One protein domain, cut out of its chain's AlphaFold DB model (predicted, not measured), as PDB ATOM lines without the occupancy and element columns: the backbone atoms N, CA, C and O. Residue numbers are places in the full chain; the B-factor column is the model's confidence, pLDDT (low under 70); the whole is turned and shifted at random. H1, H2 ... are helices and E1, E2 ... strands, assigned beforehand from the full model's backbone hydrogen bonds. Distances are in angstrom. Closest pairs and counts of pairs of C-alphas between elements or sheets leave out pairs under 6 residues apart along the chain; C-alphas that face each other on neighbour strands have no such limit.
ATOM      1  N   SER A  33     180.470 117.958 151.104       88.25
ATOM      2  CA  SER A  33     180.054 118.252 152.480       88.25
ATOM      3  C   SER A  33     178.639 118.832 152.561       88.25
ATOM      4  O   SER A  33     177.863 118.380 153.392       88.25
ATOM      5  N   MET A  34     178.259 119.744 151.654       85.62
ATOM      6  CA  MET A  34     176.899 120.308 151.626       85.62
ATOM      7  C   MET A  34     175.839 119.231 151.372       85.62
ATOM      8  O   MET A  34     174.759 119.256 151.961       85.62
ATOM      9  N   ILE A  35     176.153 118.275 150.493       89.62
ATOM     10  CA  ILE A  35     175.252 117.171 150.154       89.62
ATOM     11  C   ILE A  35     175.158 116.195 151.331       89.62
ATOM     12  O   ILE A  35     174.064 115.780 151.714       89.62
ATOM     13  N   ASP A  36     176.294 115.830 151.920       90.06
ATOM     14  CA  ASP A  36     176.350 114.844 152.995       90.06
ATOM     15  C   ASP A  36     175.683 115.353 154.276       90.06
ATOM     16  O   ASP A  36     174.923 114.612 154.898       90.06
ATOM     17  N   GLU A  37     175.872 116.626 154.633       85.69
ATOM     18  CA  GLU A  37     175.181 117.259 155.763       85.69
ATOM     19  C   GLU A  37     173.659 117.223 155.596       85.69
ATOM     20  O   GLU A  37     172.929 116.866 156.523       85.69
ATOM     21  N   ALA A  38     173.171 117.533 154.393       86.25
ATOM     22  CA  ALA A  38     171.746 117.517 154.091       86.25
ATOM     23  C   ALA A  38     171.143 116.100 154.160       86.25
ATOM     24  O   ALA A  38     169.985 115.937 154.543       86.25
ATOM     25  N   ARG A  39     171.928 115.060 153.846       88.12
ATOM     26  CA  ARG A  39     171.497 113.650 153.895       88.12
ATOM     27  C   ARG A  39     171.329 113.098 155.311       88.12
ATOM     28  O   ARG A  39     170.607 112.118 155.485       88.12
ATOM     29  N   ILE A  40     171.971 113.699 156.315       89.75
ATOM     30  CA  ILE A  40     171.838 113.277 157.722       89.75
ATOM     31  C   ILE A  40     170.418 113.553 158.242       89.75
ATOM     32  O   ILE A  40     169.921 112.870 159.141       89.75
ATOM     33  N   VAL A  41     169.742 114.547 157.669       91.81
ATOM     34  CA  VAL A  41     168.425 114.992 158.110       91.81
ATOM     35  C   VAL A  41     167.352 114.001 157.668       91.81
ATOM     36  O   VAL A  41     167.097 113.789 156.481       91.81
ATOM     37  N   ARG A  42     166.642 113.422 158.639       94.50
ATOM     38  CA  ARG A  42     165.427 112.655 158.355       94.50
ATOM     39  C   ARG A  42     164.317 113.612 157.920       94.50
ATOM     40  O   ARG A  42     163.846 114.407 158.735       94.50
ATOM     41  N   LYS A  43     163.877 113.476 156.667       95.31
ATOM     42  CA  LYS A  43     162.785 114.274 156.094       95.31
ATOM     43  C   LYS A  43     161.475 114.091 156.872       95.31
ATOM     44  O   LYS A  43     161.109 112.963 157.220       95.31
ATOM     45  N   LYS A  44     160.781 115.195 157.141       96.94
ATOM     46  CA  LYS A  44     159.474 115.272 157.813       96.94
ATOM     47  C   LYS A  44     158.511 116.121 156.979       96.94
ATOM     48  O   LYS A  44     158.942 116.832 156.081       96.94
ATOM     49  N   ALA A  45     157.218 116.043 157.283       98.06
ATOM     50  CA  ALA A  45     156.233 116.972 156.733       98.06
ATOM     51  C   ALA A  45     156.333 118.339 157.425       98.06
ATOM     52  O   ALA A  45     156.744 118.416 158.588       98.06
ATOM     53  N   PHE A  46     155.937 119.397 156.719       98.31
ATOM     54  CA  PHE A  46     155.829 120.723 157.314       98.31
ATOM     55  C   PHE A  46     154.727 120.745 158.384       98.31
ATOM     56  O   PHE A  46     153.667 120.142 158.237       98.31
ATOM     57  N   ASP A  47     154.998 121.457 159.469       98.44
ATOM     58  CA  ASP A  47     154.069 121.704 160.574       98.44
ATOM     59  C   ASP A  47     154.332 123.129 161.063       98.44
ATOM     60  O   ASP A  47     155.417 123.372 161.604       98.44
ATOM     61  N   PRO A  48     153.393 124.073 160.893       97.88
ATOM     62  CA  PRO A  48     153.599 125.463 161.290       97.88
ATOM     63  C   PRO A  48     153.918 125.604 162.783       97.88
ATOM     64  O   PRO A  48     154.684 126.482 163.152       97.88
ATOM     65  N   LYS A  49     153.427 124.715 163.656       98.06
ATOM     66  CA  LYS A  49     153.667 124.812 165.108       98.06
ATOM     67  C   LYS A  49     155.099 124.484 165.511       98.06
ATOM     68  O   LYS A  49     155.515 124.831 166.612       98.06
ATOM     69  N   VAL A  50     155.818 123.768 164.651       98.06
ATOM     70  CA  VAL A  50     157.202 123.333 164.880       98.06
ATOM     71  C   VAL A  50     158.171 124.138 164.022       98.06
ATOM     72  O   VAL A  50     159.286 124.431 164.441       98.06
ATOM     73  N   HIS A  51     157.760 124.481 162.804       97.56
ATOM     74  CA  HIS A  51     158.659 124.970 161.767       97.56
ATOM     75  C   HIS A  51     158.554 126.479 161.526       97.56
ATOM     76  O   HIS A  51     159.501 127.056 160.995       97.56
ATOM     77  N   LEU A  52     157.451 127.131 161.917       95.69
ATOM     78  CA  LEU A  52     157.306 128.585 161.830       95.69
ATOM     79  C   LEU A  52     157.892 129.244 163.086       95.69
ATOM     80  O   LEU A  52     157.508 128.915 164.204       95.69
ATOM     81  N   ASN A  53     158.783 130.213 162.895       94.44
ATOM     82  CA  ASN A  53     159.348 131.052 163.953       94.44
ATOM     83  C   ASN A  53     159.276 132.519 163.539       94.44
ATOM     84  O   ASN A  53     160.297 133.178 163.361       94.44
ATOM     85  N   TYR A  54     158.060 133.011 163.308       94.38
ATOM     86  CA  TYR A  54     157.891 134.377 162.843       94.38
ATOM     87  C   TYR A  54     158.210 135.389 163.946       94.38
ATOM     88  O   TYR A  54     157.439 135.567 164.892       94.38
ATOM     89  N   GLU A  55     159.314 136.099 163.763       92.25
ATOM     90  CA  GLU A  55     159.632 137.333 164.466       92.25
ATOM     91  C   GLU A  55     159.564 138.465 163.442       92.25
ATOM     92  O   GLU A  55     160.314 138.411 162.471       92.25
ATOM     93  N   PRO A  56     158.696 139.478 163.600       90.94
ATOM     94  CA  PRO A  56     158.537 140.520 162.592       90.94
ATOM     95  C   PRO A  56     159.825 141.339 162.404       90.94
ATOM     96  O   PRO A  56     160.595 141.534 163.356       90.94
ATOM     97  N   PRO A  57     160.064 141.884 161.197       89.25
ATOM     98  CA  PRO A  57     161.217 142.735 160.948       89.25
ATOM     99  C   PRO A  57     161.183 143.974 161.840       89.25
ATOM    100  O   PRO A  57     160.161 144.640 161.989       89.25
ATOM    101  N   ARG A  58     162.349 144.359 162.369       91.25
ATOM    102  CA  ARG A  58     162.486 145.587 163.179       91.25
ATOM    103  C   ARG A  58     162.216 146.866 162.389       91.25
ATOM    104  O   ARG A  58     162.011 147.918 162.988       91.25
ATOM    105  N   ARG A  59     162.296 146.792 161.059       89.69
ATOM    106  CA  ARG A  59     162.068 147.921 160.166       89.69
ATOM    107  C   ARG A  59     161.441 147.465 158.859       89.69
ATOM    108  O   ARG A  59     161.931 146.527 158.233       89.69
ATOM    109  N   ILE A  60     160.429 148.205 158.436       91.56
ATOM    110  CA  ILE A  60     159.907 148.214 157.075       91.56
ATOM    111  C   ILE A  60     160.335 149.548 156.459       91.56
ATOM    112  O   ILE A  60     160.265 150.583 157.119       91.56
ATOM    113  N   TYR A  61     160.858 149.490 155.241       88.94
ATOM    114  CA  TYR A  61     161.193 150.645 154.423       88.94
ATOM    115  C   TYR A  61     160.015 150.928 153.507       88.94
ATOM    116  O   TYR A  61     159.575 150.027 152.796       88.94
ATOM    117  N   GLU A  62     159.526 152.157 153.480       88.62
ATOM    118  CA  GLU A  62     158.433 152.556 152.598       88.62
ATOM    119  C   GLU A  62     158.952 153.035 151.239       88.62
ATOM    120  O   GLU A  62     160.034 153.616 151.114       88.62
ATOM    121  N   MET A  63     158.131 152.871 150.203       85.88
ATOM    122  CA  MET A  63     158.393 153.394 148.862       85.88
ATOM    123  C   MET A  63     158.625 154.909 148.888       85.88
ATOM    124  O   MET A  63     159.510 155.422 148.203       85.88
ATOM    125  N   LYS A  64     157.906 155.626 149.755       91.81
ATOM    126  CA  LYS A  64     158.093 157.061 149.977       91.81
ATOM    127  C   LYS A  64     159.463 157.407 150.563       91.81
ATOM    128  O   LYS A  64     160.085 158.364 150.105       91.81
ATOM    129  N   GLU A  65     159.955 156.635 151.534       87.75
ATOM    130  CA  GLU A  65     161.266 156.871 152.161       87.75
ATOM    131  C   GLU A  65     162.418 156.745 151.156       87.75
ATOM    132  O   GLU A  65     163.441 157.415 151.299       87.75
ATOM    133  N   ILE A  66     162.253 155.911 150.126       83.88
ATOM    134  CA  ILE A  66     163.252 155.725 149.068       83.88
ATOM    135  C   ILE A  66     163.004 156.597 147.828       83.88
ATOM    136  O   ILE A  66     163.701 156.434 146.826       83.88
ATOM    137  N   GLY A  67     162.054 157.539 147.893       85.19
ATOM    138  CA  GLY A  67     161.758 158.487 146.813       85.19
ATOM    139  C   GLY A  67     160.960 157.898 145.648       85.19
ATOM    140  O   GLY A  67     160.989 158.445 144.550       85.19
ATOM    141  N   LEU A  68     160.258 156.789 145.875       84.31
ATOM    142  CA  LEU A  68     159.476 156.052 144.884       84.31
ATOM    143  C   LEU A  68     158.010 155.951 145.302       84.31
ATOM    144  O   LEU A  68     157.351 154.943 145.100       84.31
ATOM    145  N   GLU A  69     157.455 156.995 145.907       87.62
ATOM    146  CA  GLU A  69     156.023 157.024 146.210       87.62
ATOM    147  C   GLU A  69     155.185 156.801 144.931       87.62
ATOM    148  O   GLU A  69     155.553 157.259 143.845       87.62
ATOM    149  N   GLY A  70     154.090 156.040 145.042       82.12
ATOM    150  CA  GLY A  70     153.193 155.716 143.920       82.12
ATOM    151  C   GLY A  70     153.740 154.707 142.903       82.12
ATOM    152  O   GLY A  70     153.070 154.395 141.921       82.12
ATOM    153  N   HIS A  71     154.946 154.197 143.122       80.44
ATOM    154  CA  HIS A  71     155.570 153.196 142.280       80.44
ATOM    155  C   HIS A  71     155.289 151.780 142.828       80.44
ATOM    156  O   HIS A  71     155.396 151.553 144.027       80.44
ATOM    157  N   GLY A  72     154.952 150.818 141.960       76.88
ATOM    158  CA  GLY A  72     154.551 149.467 142.386       76.88
ATOM    159  C   GLY A  72     153.128 149.411 142.964       76.88
ATOM    160  O   GLY A  72     152.322 150.306 142.716       76.88
ATOM    161  N   ILE A  73     152.801 148.334 143.691       80.50
ATOM    162  CA  ILE A  73     151.445 148.088 144.236       80.50
ATOM    163  C   ILE A  73     151.363 148.094 145.769       80.50
ATOM    164  O   ILE A  73     150.257 148.116 146.303       80.50
ATOM    165  N   SER A  74     152.501 148.100 146.472       85.19
ATOM    166  CA  SER A  74     152.558 148.191 147.936       85.19
ATOM    167  C   SER A  74     153.231 149.492 148.376       85.19
ATOM    168  O   SER A  74     154.165 149.953 147.713       85.19
ATOM    169  N   PRO A  75     152.794 150.091 149.500       87.00
ATOM    170  CA  PRO A  75     153.525 151.182 150.135       87.00
ATOM    171  C   PRO A  75     154.870 150.730 150.729       87.00
ATOM    172  O   PRO A  75     155.754 151.568 150.908       87.00
ATOM    173  N   ASN A  76     155.052 149.435 151.003       89.81
ATOM    174  CA  ASN A  76     156.281 148.871 151.557       89.81
ATOM    175  C   ASN A  76     157.257 148.540 150.419       89.81
ATOM    176  O   ASN A  76     156.928 147.801 149.494       89.81
ATOM    177  N   ALA A  77     158.476 149.064 150.501       88.00
ATOM    178  CA  ALA A  77     159.545 148.829 149.534       88.00
ATOM    179  C   ALA A  77     160.391 147.595 149.865       88.00
ATOM    180  O   ALA A  77     160.790 146.857 148.969       88.00
ATOM    181  N   ALA A  78     160.728 147.420 151.143       89.00
ATOM    182  CA  ALA A  78     161.561 146.327 151.636       89.00
ATOM    183  C   ALA A  78     161.412 146.187 153.153       89.00
ATOM    184  O   ALA A  78     160.968 147.113 153.830       89.00
ATOM    185  N   SER A  79     161.861 145.070 153.715       87.50
ATOM    186  CA  SER A  79     162.014 144.905 155.160       87.50
ATOM    187  C   SER A  79     163.481 144.720 155.540       87.50
ATOM    188  O   SER A  79     164.312 144.308 154.731       87.50
ATOM    189  N   GLY A  80     163.813 145.002 156.800       85.88
ATOM    190  CA  GLY A  80     165.012 144.435 157.412       85.88
ATOM    191  C   GLY A  80     164.922 142.902 157.497       85.88
ATOM    192  O   GLY A  80     163.842 142.345 157.282       85.88
ATOM    193  N   PRO A  81     166.028 142.217 157.827       85.00
ATOM    194  CA  PRO A  81     166.009 140.776 158.052       85.00
ATOM    195  C   PRO A  81     165.119 140.429 159.250       85.00
ATOM    196  O   PRO A  81     165.020 141.202 160.210       85.00
ATOM    197  N   PHE A  82     164.488 139.263 159.185       84.62
ATOM    198  CA  PHE A  82     163.566 138.770 160.197       84.62
ATOM    199  C   PHE A  82     163.566 137.238 160.212       84.62
ATOM    200  O   PHE A  82     163.999 136.620 159.241       84.62
ATOM    201  N   SER A  83     163.150 136.624 161.323       91.06
ATOM    202  CA  SER A  83     163.056 135.162 161.407       91.06
ATOM    203  C   SER A  83     161.684 134.737 160.900       91.06
ATOM    204  O   SER A  83     160.676 135.297 161.327       91.06
ATOM    205  N   LEU A  84     161.644 133.785 159.969       91.81
ATOM    206  CA  LEU A  84     160.399 133.199 159.472       91.81
ATOM    207  C   LEU A  84     160.303 131.720 159.841       91.81
ATOM    208  O   LEU A  84     159.255 131.262 160.292       91.81
ATOM    209  N   PHE A  85     161.401 130.985 159.701       94.50
ATOM    210  CA  PHE A  85     161.464 129.550 159.939       94.50
ATOM    211  C   PHE A  85     162.417 129.199 161.088       94.50
ATOM    212  O   PHE A  85     163.377 129.919 161.368       94.50
ATOM    213  N   THR A  86     162.159 128.077 161.764       93.88
ATOM    214  CA  THR A  86     163.099 127.508 162.742       93.88
ATOM    215  C   THR A  86     164.330 126.918 162.051       93.88
ATOM    216  O   THR A  86     164.295 126.564 160.873       93.88
ATOM    217  N   GLU A  87     165.415 126.715 162.802       92.00
ATOM    218  CA  GLU A  87     166.607 126.023 162.292       92.00
ATOM    219  C   GLU A  87     166.277 124.612 161.771       92.00
ATOM    220  O   GLU A  87     166.751 124.220 160.705       92.00
ATOM    221  N   GLU A  88     165.391 123.876 162.456       94.31
ATOM    222  CA  GLU A  88     164.920 122.564 161.995       94.31
ATOM    223  C   GLU A  88     164.250 122.657 160.620       94.31
ATOM    224  O   GLU A  88     164.517 121.833 159.747       94.31
ATOM    225  N   ALA A  89     163.416 123.671 160.396       94.00
ATOM    226  CA  ALA A  89     162.772 123.874 159.107       94.00
ATOM    227  C   ALA A  89     163.796 124.159 158.001       94.00
ATOM    228  O   ALA A  89     163.717 123.567 156.926       94.00
ATOM    229  N   ILE A  90     164.813 124.977 158.282       92.38
ATOM    230  CA  ILE A  90     165.908 125.224 157.337       92.38
ATOM    231  C   ILE A  90     166.669 123.930 157.021       92.38
ATOM    232  O   ILE A  90     166.999 123.674 155.861       92.38
ATOM    233  N   MET A  91     166.905 123.071 158.014       91.94
ATOM    234  CA  MET A  91     167.515 121.755 157.800       91.94
ATOM    235  C   MET A  91     166.647 120.849 156.913       91.94
ATOM    236  O   MET A  91     167.184 120.171 156.038       91.94
ATOM    237  N   GLN A  92     165.321 120.857 157.089       95.81
ATOM    238  CA  GLN A  92     164.386 120.121 156.228       95.81
ATOM    239  C   GLN A  92     164.421 120.639 154.783       95.81
ATOM    240  O   GLN A  92     164.566 119.844 153.854       95.81
ATOM    241  N   MET A  93     164.385 121.963 154.585       95.12
ATOM    242  CA  MET A  93     164.496 122.565 153.251       95.12
ATOM    243  C   MET A  93     165.813 122.173 152.572       95.12
ATOM    244  O   MET A  93     165.818 121.742 151.420       95.12
ATOM    245  N   ARG A  94     166.939 122.231 153.298       94.19
ATOM    246  CA  ARG A  94     168.248 121.779 152.793       94.19
ATOM    247  C   ARG A  94     168.234 120.305 152.390       94.19
ATOM    248  O   ARG A  94     168.748 119.966 151.327       94.19
ATOM    249  N   ALA A  95     167.632 119.442 153.206       94.81
ATOM    250  CA  ALA A  95     167.518 118.010 152.926       94.81
ATOM    251  C   ALA A  95     166.759 117.718 151.621       94.81
ATOM    252  O   ALA A  95     167.046 116.737 150.931       94.81
ATOM    253  N   GLU A  96     165.779 118.552 151.268       95.50
ATOM    254  CA  GLU A  96     165.085 118.465 149.982       95.50
ATOM    255  C   GLU A  96     165.941 119.009 148.837       95.50
ATOM    256  O   GLU A  96     166.184 118.272 147.878       95.50
ATOM    257  N   ILE A  97     166.472 120.229 148.976       94.81
ATOM    258  CA  ILE A  97     167.281 120.919 147.954       94.81
ATOM    259  C   ILE A  97     168.470 120.067 147.492       94.81
ATOM    260  O   ILE A  97     168.739 119.973 146.295       94.81
ATOM    261  N   PHE A  98     169.178 119.433 148.428       94.56
ATOM    262  CA  PHE A  98     170.386 118.656 148.138       94.56
ATOM    263  C   PHE A  98     170.132 117.155 147.952       94.56
ATOM    264  O   PHE A  98     171.079 116.371 147.894       94.56
ATOM    265  N   SER A  99     168.873 116.728 147.844       94.88
ATOM    266  CA  SER A  99     168.576 115.332 147.533       94.88
ATOM    267  C   SER A  99     168.974 114.967 146.101       94.88
ATOM    268  O   SER A  99     168.893 115.787 145.186       94.88
ATOM    269  N   ASP A 100     169.374 113.711 145.892       94.38
ATOM    270  CA  ASP A 100     169.877 113.241 144.594       94.38
ATOM    271  C   ASP A 100     168.864 113.453 143.461       94.38
ATOM    272  O   ASP A 100     169.234 113.827 142.348       94.38
ATOM    273  N   GLU A 101     167.578 113.240 143.743       95.06
ATOM    274  CA  GLU A 101     166.496 113.424 142.774       95.06
ATOM    275  C   GLU A 101     166.338 114.896 142.373       95.06
ATOM    276  O   GLU A 101     166.236 115.196 141.179       95.06
ATOM    277  N   VAL A 102     166.407 115.814 143.344       95.62
ATOM    278  CA  VAL A 102     166.354 117.262 143.101       95.62
ATOM    279  C   VAL A 102     167.595 117.735 142.354       95.62
ATOM    280  O   VAL A 102     167.466 118.400 141.330       95.62
ATOM    281  N   LEU A 103     168.804 117.362 142.777       94.56
ATOM    282  CA  LEU A 103     170.022 117.796 142.087       94.56
ATOM    283  C   LEU A 103     170.076 117.264 140.643       94.56
ATOM    284  O   LEU A 103     170.437 117.990 139.718       94.56
ATOM    285  N   LYS A 104     169.618 116.030 140.407       94.12
ATOM    286  CA  LYS A 104     169.541 115.443 139.060       94.12
ATOM    287  C   LYS A 104     168.466 116.098 138.183       94.12
ATOM    288  O   LYS A 104     168.677 116.276 136.980       94.12
ATOM    289  N   GLY A 105     167.300 116.406 138.751       94.44
ATOM    290  CA  GLY A 105     166.119 116.871 138.017       94.44
ATOM    291  C   GLY A 105     166.006 118.389 137.888       94.44
ATOM    292  O   GLY A 105     165.574 118.892 136.848       94.44
ATOM    293  N   CYS A 106     166.466 119.127 138.891       95.31
ATOM    294  CA  CYS A 106     166.095 120.520 139.145       95.31
ATOM    295  C   CYS A 106     167.298 121.473 139.222       95.31
ATOM    296  O   CYS A 106     167.093 122.676 139.353       95.31
ATOM    297  N   GLN A 107     168.539 120.979 139.106       94.69
ATOM    298  CA  GLN A 107     169.733 121.828 139.098       94.69
ATOM    299  C   GLN A 107     170.051 122.358 137.692       94.69
ATOM    300  O   GLN A 107     170.206 121.594 136.737       94.69
ATOM    301  N   TYR A 108     170.195 123.668 137.556       92.50
ATOM    302  CA  TYR A 108     170.465 124.371 136.310       92.50
ATOM    303  C   TYR A 108     171.601 125.377 136.480       92.50
ATOM    304  O   TYR A 108     172.002 125.723 137.590       92.50
ATOM    305  N   THR A 109     172.109 125.858 135.351       90.19
ATOM    306  CA  THR A 109     173.120 126.909 135.289       90.19
ATOM    307  C   THR A 109     172.745 127.956 134.247       90.19
ATOM    308  O   THR A 109     172.072 127.670 133.248       90.19
ATOM    309  N   SER A 110     173.187 129.186 134.468       83.50
ATOM    310  CA  SER A 110     173.064 130.296 133.534       83.50
ATOM    311  C   SER A 110     174.344 131.127 133.528       83.50
ATOM    312  O   SER A 110     175.254 130.908 134.322       83.50
ATOM    313  N   THR A 111     174.412 132.124 132.646       77.62
ATOM    314  CA  THR A 111     175.528 133.080 132.633       77.62
ATOM    315  C   THR A 111     175.622 133.934 133.900       77.62
ATOM    316  O   THR A 111     176.649 134.572 134.101       77.62
ATOM    317  N   PHE A 112     174.576 133.964 134.736       72.06
ATOM    318  CA  PHE A 112     174.535 134.759 135.969       72.06
ATOM    319  C   PHE A 112     174.611 133.909 137.230       72.06
ATOM    320  O   PHE A 112     175.255 134.298 138.193       72.06
ATOM    321  N   ILE A 113     173.974 132.740 137.213       79.31
ATOM    322  CA  ILE A 113     173.909 131.839 138.360       79.31
ATOM    323  C   ILE A 113     174.530 130.508 137.965       79.31
ATOM    324  O   ILE A 113     173.965 129.773 137.151       79.31
ATOM    325  N   LYS A 114     175.682 130.187 138.559       82.56
ATOM    326  CA  LYS A 114     176.388 128.931 138.281       82.56
ATOM    327  C   LYS A 114     175.588 127.708 138.718       82.56
ATOM    328  O   LYS A 114     175.565 126.727 137.983       82.56
ATOM    329  N   ASN A 115     174.927 127.780 139.873       85.69
ATOM    330  CA  ASN A 115     174.118 126.696 140.420       85.69
ATOM    331  C   ASN A 115     172.774 127.245 140.889       85.69
ATOM    332  O   ASN A 115     172.714 128.025 141.833       85.69
ATOM    333  N   MET A 116     171.707 126.835 140.221       88.94
ATOM    334  CA  MET A 116     170.337 127.205 140.549       88.94
ATOM    335  C   MET A 116     169.510 125.933 140.690       88.94
ATOM    336  O   MET A 116     169.582 125.076 139.815       88.94
ATOM    337  N   VAL A 117     168.719 125.803 141.747       91.44
ATOM    338  CA  VAL A 117     167.759 124.712 141.931       91.44
ATOM    339  C   VAL A 117     166.358 125.299 141.846       91.44
ATOM    340  O   VAL A 117     166.011 126.172 142.630       91.44
ATOM    341  N   ARG A 118     165.557 124.849 140.877       91.94
ATOM    342  CA  ARG A 118     164.182 125.334 140.661       91.94
ATOM    343  C   ARG A 118     163.298 124.268 140.038       91.94
ATOM    344  O   ARG A 118     163.803 123.326 139.426       91.94
ATOM    345  N   GLY A 119     161.985 124.430 140.161       91.81
ATOM    346  CA  GLY A 119     161.019 123.475 139.624       91.81
ATOM    347  C   GLY A 119     160.989 122.148 140.381       91.81
ATOM    348  O   GLY A 119     160.821 121.106 139.756       91.81
ATOM    349  N   MET A 120     161.201 122.171 141.701       93.38
ATOM    350  CA  MET A 120     161.123 120.965 142.539       93.38
ATOM    351  C   MET A 120     159.680 120.461 142.654       93.38
ATOM    352  O   MET A 120     159.409 119.280 142.435       93.38
ATOM    353  N   GLY A 121     158.748 121.374 142.949       91.75
ATOM    354  CA  GLY A 121     157.335 121.058 143.140       91.75
ATOM    355  C   GLY A 121     157.061 120.112 144.323       91.75
ATOM    356  O   GLY A 121     157.986 119.653 144.997       91.75
ATOM    357  N   PRO A 122     155.784 119.765 144.557       95.19
ATOM    358  CA  PRO A 122     155.376 118.956 145.710       95.19
ATOM    359  C   PRO A 122     155.881 117.508 145.655       95.19
ATOM    360  O   PRO A 122     155.931 116.832 146.675       95.19
ATOM    361  N   ALA A 123     156.253 117.007 144.473       96.38
ATOM    362  CA  ALA A 123     156.727 115.635 144.315       96.38
ATOM    363  C   ALA A 123     158.160 115.433 144.830       96.38
ATOM    364  O   ALA A 123     158.464 114.376 145.375       96.38
ATOM    365  N   LEU A 124     159.040 116.424 144.640       96.12
ATOM    366  CA  LEU A 124     160.457 116.322 145.007       96.12
ATOM    367  C   LEU A 124     160.801 117.104 146.279       96.12
ATOM    368  O   LEU A 124     161.754 116.745 146.973       96.12
ATOM    369  N   ALA A 125     160.031 118.151 146.582       95.75
ATOM    370  CA  ALA A 125     160.221 118.998 147.752       95.75
ATOM    371  C   ALA A 125     158.883 119.323 148.450       95.75
ATOM    372  O   ALA A 125     158.457 120.484 148.463       95.75
ATOM    373  N   PRO A 126     158.164 118.307 148.973       97.62
ATOM    374  CA  PRO A 126     156.883 118.508 149.648       97.62
ATOM    375  C   PRO A 126     156.981 119.437 150.863       97.62
ATOM    376  O   PRO A 126     156.091 120.256 151.048       97.62
ATOM    377  N   PHE A 127     158.053 119.378 151.662       97.69
ATOM    378  CA  PHE A 127     158.213 120.264 152.818       97.69
ATOM    379  C   PHE A 127     158.307 121.728 152.385       97.69
ATOM    380  O   PHE A 127     157.591 122.568 152.924       97.69
ATOM    381  N   ILE A 128     159.161 122.042 151.403       95.81
ATOM    382  CA  ILE A 128     159.286 123.396 150.845       95.81
ATOM    383  C   ILE A 128     157.953 123.846 150.249       95.81
ATOM    384  O   ILE A 128     157.500 124.956 150.526       95.81
ATOM    385  N   TYR A 129     157.322 122.995 149.437       95.31
ATOM    386  CA  TYR A 129     156.060 123.331 148.787       95.31
ATOM    387  C   TYR A 129     154.967 123.649 149.811       95.31
ATOM    388  O   TYR A 129     154.328 124.697 149.716       95.31
ATOM    389  N   ASP A 130     154.796 122.787 150.814       97.31
ATOM    390  CA  ASP A 130     153.799 122.962 151.865       97.31
ATOM    391  C   ASP A 130     154.113 124.187 152.728       97.31
ATOM    392  O   ASP A 130     153.204 124.956 153.024       97.31
ATOM    393  N   ALA A 131     155.383 124.430 153.077       95.31
ATOM    394  CA  ALA A 131     155.796 125.594 153.860       95.31
ATOM    395  C   ALA A 131     155.399 126.912 153.178       95.31
ATOM    396  O   ALA A 131     154.731 127.746 153.786       95.31
ATOM    397  N   TRP A 132     155.758 127.095 151.904       93.81
ATOM    398  CA  TRP A 132     155.485 128.344 151.181       93.81
ATOM    399  C   TRP A 132     154.017 128.515 150.768       93.81
ATOM    400  O   TRP A 132     153.594 129.641 150.512       93.81
ATOM    401  N   ASN A 133     153.231 127.434 150.731       93.88
ATOM    402  CA  ASN A 133     151.785 127.493 150.503       93.88
ATOM    403  C   ASN A 133     150.960 127.512 151.798       93.88
ATOM    404  O   ASN A 133     149.742 127.694 151.741       93.88
ATOM    405  N   HIS A 134     151.581 127.326 152.967       97.12
ATOM    406  CA  HIS A 134     150.838 127.252 154.216       97.12
ATOM    407  C   HIS A 134     150.192 128.609 154.539       97.12
ATOM    408  O   HIS A 134     150.893 129.628 154.559       97.12
ATOM    409  N   PRO A 135     148.886 128.664 154.871       97.19
ATOM    410  CA  PRO A 135     148.178 129.927 155.083       97.19
ATOM    411  C   PRO A 135     148.798 130.789 156.188       97.19
ATOM    412  O   PRO A 135     148.821 132.010 156.068       97.19
ATOM    413  N   GLU A 136     149.349 130.179 157.243       97.62
ATOM    414  CA  GLU A 136     150.042 130.929 158.301       97.62
ATOM    415  C   GLU A 136     151.326 131.605 157.800       97.62
ATOM    416  O   GLU A 136     151.556 132.767 158.119       97.62
ATOM    417  N   VAL A 137     152.129 130.921 156.976       93.69
ATOM    418  CA  VAL A 137     153.354 131.490 156.387       93.69
ATOM    419  C   VAL A 137     152.987 132.632 155.440       93.69
ATOM    420  O   VAL A 137     153.517 133.735 155.565       93.69
ATOM    421  N   VAL A 138     152.017 132.403 154.549       92.56
ATOM    422  CA  VAL A 138     151.532 133.416 153.600       92.56
ATOM    423  C   VAL A 138     150.984 134.644 154.329       92.56
ATOM    424  O   VAL A 138     151.282 135.770 153.926       92.56
ATOM    425  N   ALA A 139     150.250 134.461 155.430       95.00
ATOM    426  CA  ALA A 139     149.746 135.568 156.237       95.00
ATOM    427  C   ALA A 139     150.881 136.414 156.835       95.00
ATOM    428  O   ALA A 139     150.786 137.640 156.830       95.00
ATOM    429  N   LYS A 140     151.974 135.793 157.303       94.12
ATOM    430  CA  LYS A 140     153.131 136.525 157.847       94.12
ATOM    431  C   LYS A 140     153.909 137.285 156.782       94.12
ATOM    432  O   LYS A 140     154.289 138.429 157.004       94.12
ATOM    433  N   ILE A 141     154.080 136.700 155.602       91.38
ATOM    434  CA  ILE A 141     154.720 137.395 154.479       91.38
ATOM    435  C   ILE A 141     153.835 138.556 153.997       91.38
ATOM    436  O   ILE A 141     154.346 139.643 153.738       91.38
ATOM    437  N   SER A 142     152.515 138.360 153.937       90.94
ATOM    438  CA  SER A 142     151.544 139.405 153.571       90.94
ATOM    439  C   SER A 142     151.560 140.578 154.559       90.94
ATOM    440  O   SER A 142     151.555 141.738 154.152       90.94
ATOM    441  N   GLU A 143     151.662 140.284 155.861       93.00
ATOM    442  CA  GLU A 143     151.828 141.283 156.928       93.00
ATOM    443  C   GLU A 143     153.058 142.173 156.672       93.00
ATOM    444  O   GLU A 143     152.948 143.398 156.684       93.00
ATOM    445  N   VAL A 144     154.211 141.572 156.354       90.25
ATOM    446  CA  VAL A 144     155.450 142.308 156.038       90.25
ATOM    447  C   VAL A 144     155.339 143.080 154.721       90.25
ATOM    448  O   VAL A 144     155.805 144.217 154.618       90.25
ATOM    449  N   ALA A 145     154.698 142.494 153.711       88.81
ATOM    450  CA  ALA A 145     154.489 143.128 152.415       88.81
ATOM    451  C   ALA A 145     153.487 144.291 152.464       88.81
ATOM    452  O   ALA A 145     153.455 145.097 151.535       88.81
ATOM    453  N   GLY A 146     152.683 144.393 153.527       88.31
ATOM    454  CA  GLY A 146     151.651 145.417 153.682       88.31
ATOM    455  C   GLY A 146     150.420 145.189 152.799       88.31
ATOM    456  O   GLY A 146     149.636 146.116 152.606       88.31
ATOM    457  N   MET A 147     150.259 143.985 152.240       89.38
ATOM    458  CA  MET A 147     149.108 143.592 151.428       89.38
ATOM    459  C   MET A 147     148.994 142.071 151.315       89.38
ATOM    460  O   MET A 147     149.969 141.357 151.528       89.38
ATOM    461  N   ASP A 148     147.818 141.589 150.919       91.19
ATOM    462  CA  ASP A 148     147.576 140.162 150.719       91.19
ATOM    463  C   ASP A 148     148.387 139.617 149.539       91.19
ATOM    464  O   ASP A 148     148.291 140.113 148.411       91.19
ATOM    465  N   LEU A 149     149.165 138.567 149.801       87.31
ATOM    466  CA  LEU A 149     149.966 137.866 148.808       87.31
ATOM    467  C   LEU A 149     149.511 136.418 148.645       87.31
ATOM    468  O   LEU A 149     148.964 135.803 149.557       87.31
ATOM    469  N   ILE A 150     149.799 135.858 147.472       87.00
ATOM    470  CA  ILE A 150     149.692 134.427 147.187       87.00
ATOM    471  C   ILE A 150     150.965 133.961 146.470       87.00
ATOM    472  O   ILE A 150     151.562 134.751 145.726       87.00
ATOM    473  N   PRO A 151     151.390 132.697 146.639       86.88
ATOM    474  CA  PRO A 151     152.433 132.111 145.806       86.88
ATOM    475  C   PRO A 151     152.071 132.223 144.319       86.88
ATOM    476  O   PRO A 151     150.944 131.936 143.920       86.88
ATOM    477  N   SER A 152     153.014 132.688 143.496       81.75
ATOM    478  CA  SER A 152     152.703 133.060 142.109       81.75
ATOM    479  C   SER A 152     152.747 131.881 141.133       81.75
ATOM    480  O   SER A 152     151.787 131.665 140.395       81.75
ATOM    481  N   ILE A 153     153.859 131.137 141.089       82.44
ATOM    482  CA  ILE A 153     154.067 130.031 140.143       82.44
ATOM    483  C   ILE A 153     154.722 128.864 140.874       82.44
ATOM    484  O   ILE A 153     155.835 129.011 141.372       82.44
ATOM    485  N   ASP A 154     154.089 127.688 140.843       82.12
ATOM    486  CA  ASP A 154     154.598 126.463 141.485       82.12
ATOM    487  C   ASP A 154     156.046 126.129 141.096       82.12
ATOM    488  O   ASP A 154     156.827 125.648 141.912       82.12
ATOM    489  N   PHE A 155     156.425 126.405 139.846       84.56
ATOM    490  CA  PHE A 155     157.774 126.153 139.337       84.56
ATOM    491  C   PHE A 155     158.859 127.019 140.008       84.56
ATOM    492  O   PHE A 155     160.015 126.601 140.072       84.56
ATOM    493  N   GLU A 156     158.498 128.203 140.510       84.56
ATOM    494  CA  GLU A 156     159.414 129.128 141.195       84.56
ATOM    495  C   GLU A 156     159.397 128.972 142.721       84.56
ATOM    496  O   GLU A 156     160.232 129.569 143.403       84.56
ATOM    497  N   ILE A 157     158.483 128.166 143.276       87.69
ATOM    498  CA  ILE A 157     158.431 127.925 144.720       87.69
ATOM    499  C   ILE A 157     159.724 127.241 145.162       87.69
ATOM    500  O   ILE A 157     160.093 126.174 144.664       87.69
ATOM    501  N   GLY A 158     160.418 127.882 146.104       86.88
ATOM    502  CA  GLY A 158     161.709 127.418 146.595       86.88
ATOM    503  C   GLY A 158     162.823 127.481 145.550       86.88
ATOM    504  O   GLY A 158     163.710 126.633 145.581       86.88
ATOM    505  N   ASN A 159     162.795 128.433 144.610       90.12
ATOM    506  CA  ASN A 159     163.959 128.691 143.761       90.12
ATOM    507  C   ASN A 159     165.172 129.078 144.625       90.12
ATOM    508  O   ASN A 159     165.093 129.965 145.474       90.12
ATOM    509  N   VAL A 160     166.299 128.413 144.394       89.44
ATOM    510  CA  VAL A 160     167.496 128.513 145.225       89.44
ATOM    511  C   VAL A 160     168.719 128.762 144.352       89.44
ATOM    512  O   VAL A 160     169.042 127.970 143.470       89.44
ATOM    513  N   ASN A 161     169.455 129.829 144.653       87.56
ATOM    514  CA  ASN A 161     170.758 130.107 144.056       87.56
ATOM    515  C   ASN A 161     171.859 129.630 145.009       87.56
ATOM    516  O   ASN A 161     172.001 130.152 146.113       87.56
ATOM    517  N   ILE A 162     172.653 128.647 144.583       84.25
ATOM    518  CA  ILE A 162     173.735 128.068 145.385       84.25
ATOM    519  C   ILE A 162     175.051 128.746 144.999       84.25
ATOM    520  O   ILE A 162     175.501 128.670 143.850       84.25
ATOM    521  N   SER A 163     175.685 129.383 145.978       77.62
ATOM    522  CA  SER A 163     177.004 129.999 145.837       77.62
ATOM    523  C   SER A 163     177.935 129.447 146.907       77.62
ATOM    524  O   SER A 163     177.570 129.389 148.072       77.62
TER     525      SER A 163
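Overview. This is residues 33 to 163 of the 219 residues of an uncharacterized protein of Aspergillus arachidicola (UniProt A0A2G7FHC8). At one end, H1, H3, H4, H5 and H6 form a loose helical cluster; from it a narrow two-stranded ribbon runs out in two stretches, E1 with E4, then E2 with E3, and H7 packs along it. A third strand pair, E5 with E6, lies beside H4. The printed part has 131 residues with seven named helices and six named strands, in the order H1 H2 E1 E2 E3 E4 H3 H4 E5 H5 H6 H7 E6. The class is mixed, helices and strands, and the three two-stranded sheets are antiparallel. The whole is only just compact, close to loose, with a radius of gyration of the C-alphas of 16.4 A and spans of 46 by 40 by 25 A.

Arrangement. E1, residues 52 to 55, and E4, residues 83 to 85, are antiparallel at 175 degrees, with N 53 and O 84 2.8 A apart. E2, residues 60 to 62, and E3, residues 76 to 79, form an antiparallel hairpin, with N 61 and O 78 2.8 A apart. H7, residues 135 to 145, has its closest C-alphas to E1 at Lys 140 and Tyr 54, 7.2 A, and to E3 at Ala 145 and Asn 76, 6.1 A. H2, residues 48 to 51, is close to H7 but not clearly touching, at Pro 48 and Glu 136, whose C-alphas are 7.2 A apart. H3, residues 87 to 97, touches H6, residues 126 to 133, at a steep tilt of 64 degrees, opposite ways; their closest C-alphas, Met 93 and Ile 128, are 5.8 A apart. H1, residues 33 to 40, touches H3 with C-alphas 38 and 95 4.4 A apart, only just about perpendicular at 72 degrees. H5, residues 121 to 124, and H6 touch only at the corner, with C-alphas 122 and 129 5.4 A apart. H4, residues 100 to 106, and E5, residues 115 to 117, come closest at C-alphas 106 and 117, 5.3 A. E5 and E6, residues 160 to 162, are antiparallel, with N 117 and O 160 2.8 A apart. In H1, H3, H4, H6 and H7 every O i to N i+4 pair is within hydrogen-bond range; H2 and H5 are too short for such a pair.

Along the chain. H1 begins at C-alpha 33 (180.054, 118.252, 152.480) and is 10.9 A long. H3 is 15.2 A, H7 14.9 A, H6 10.4 A and E1 9.4 A long. E6 ends at C-alpha 162 (173.735, 128.068, 145.385).

Size, cuts and confidence. The two C-alphas farthest apart, Ile 40 and Gly 70, are 48.4 A apart. The printed part has no cut. The links E2 to E3 and H7 to E6 are long. The mean pLDDT of the printed part is 90.6, and no printed residue is under 70.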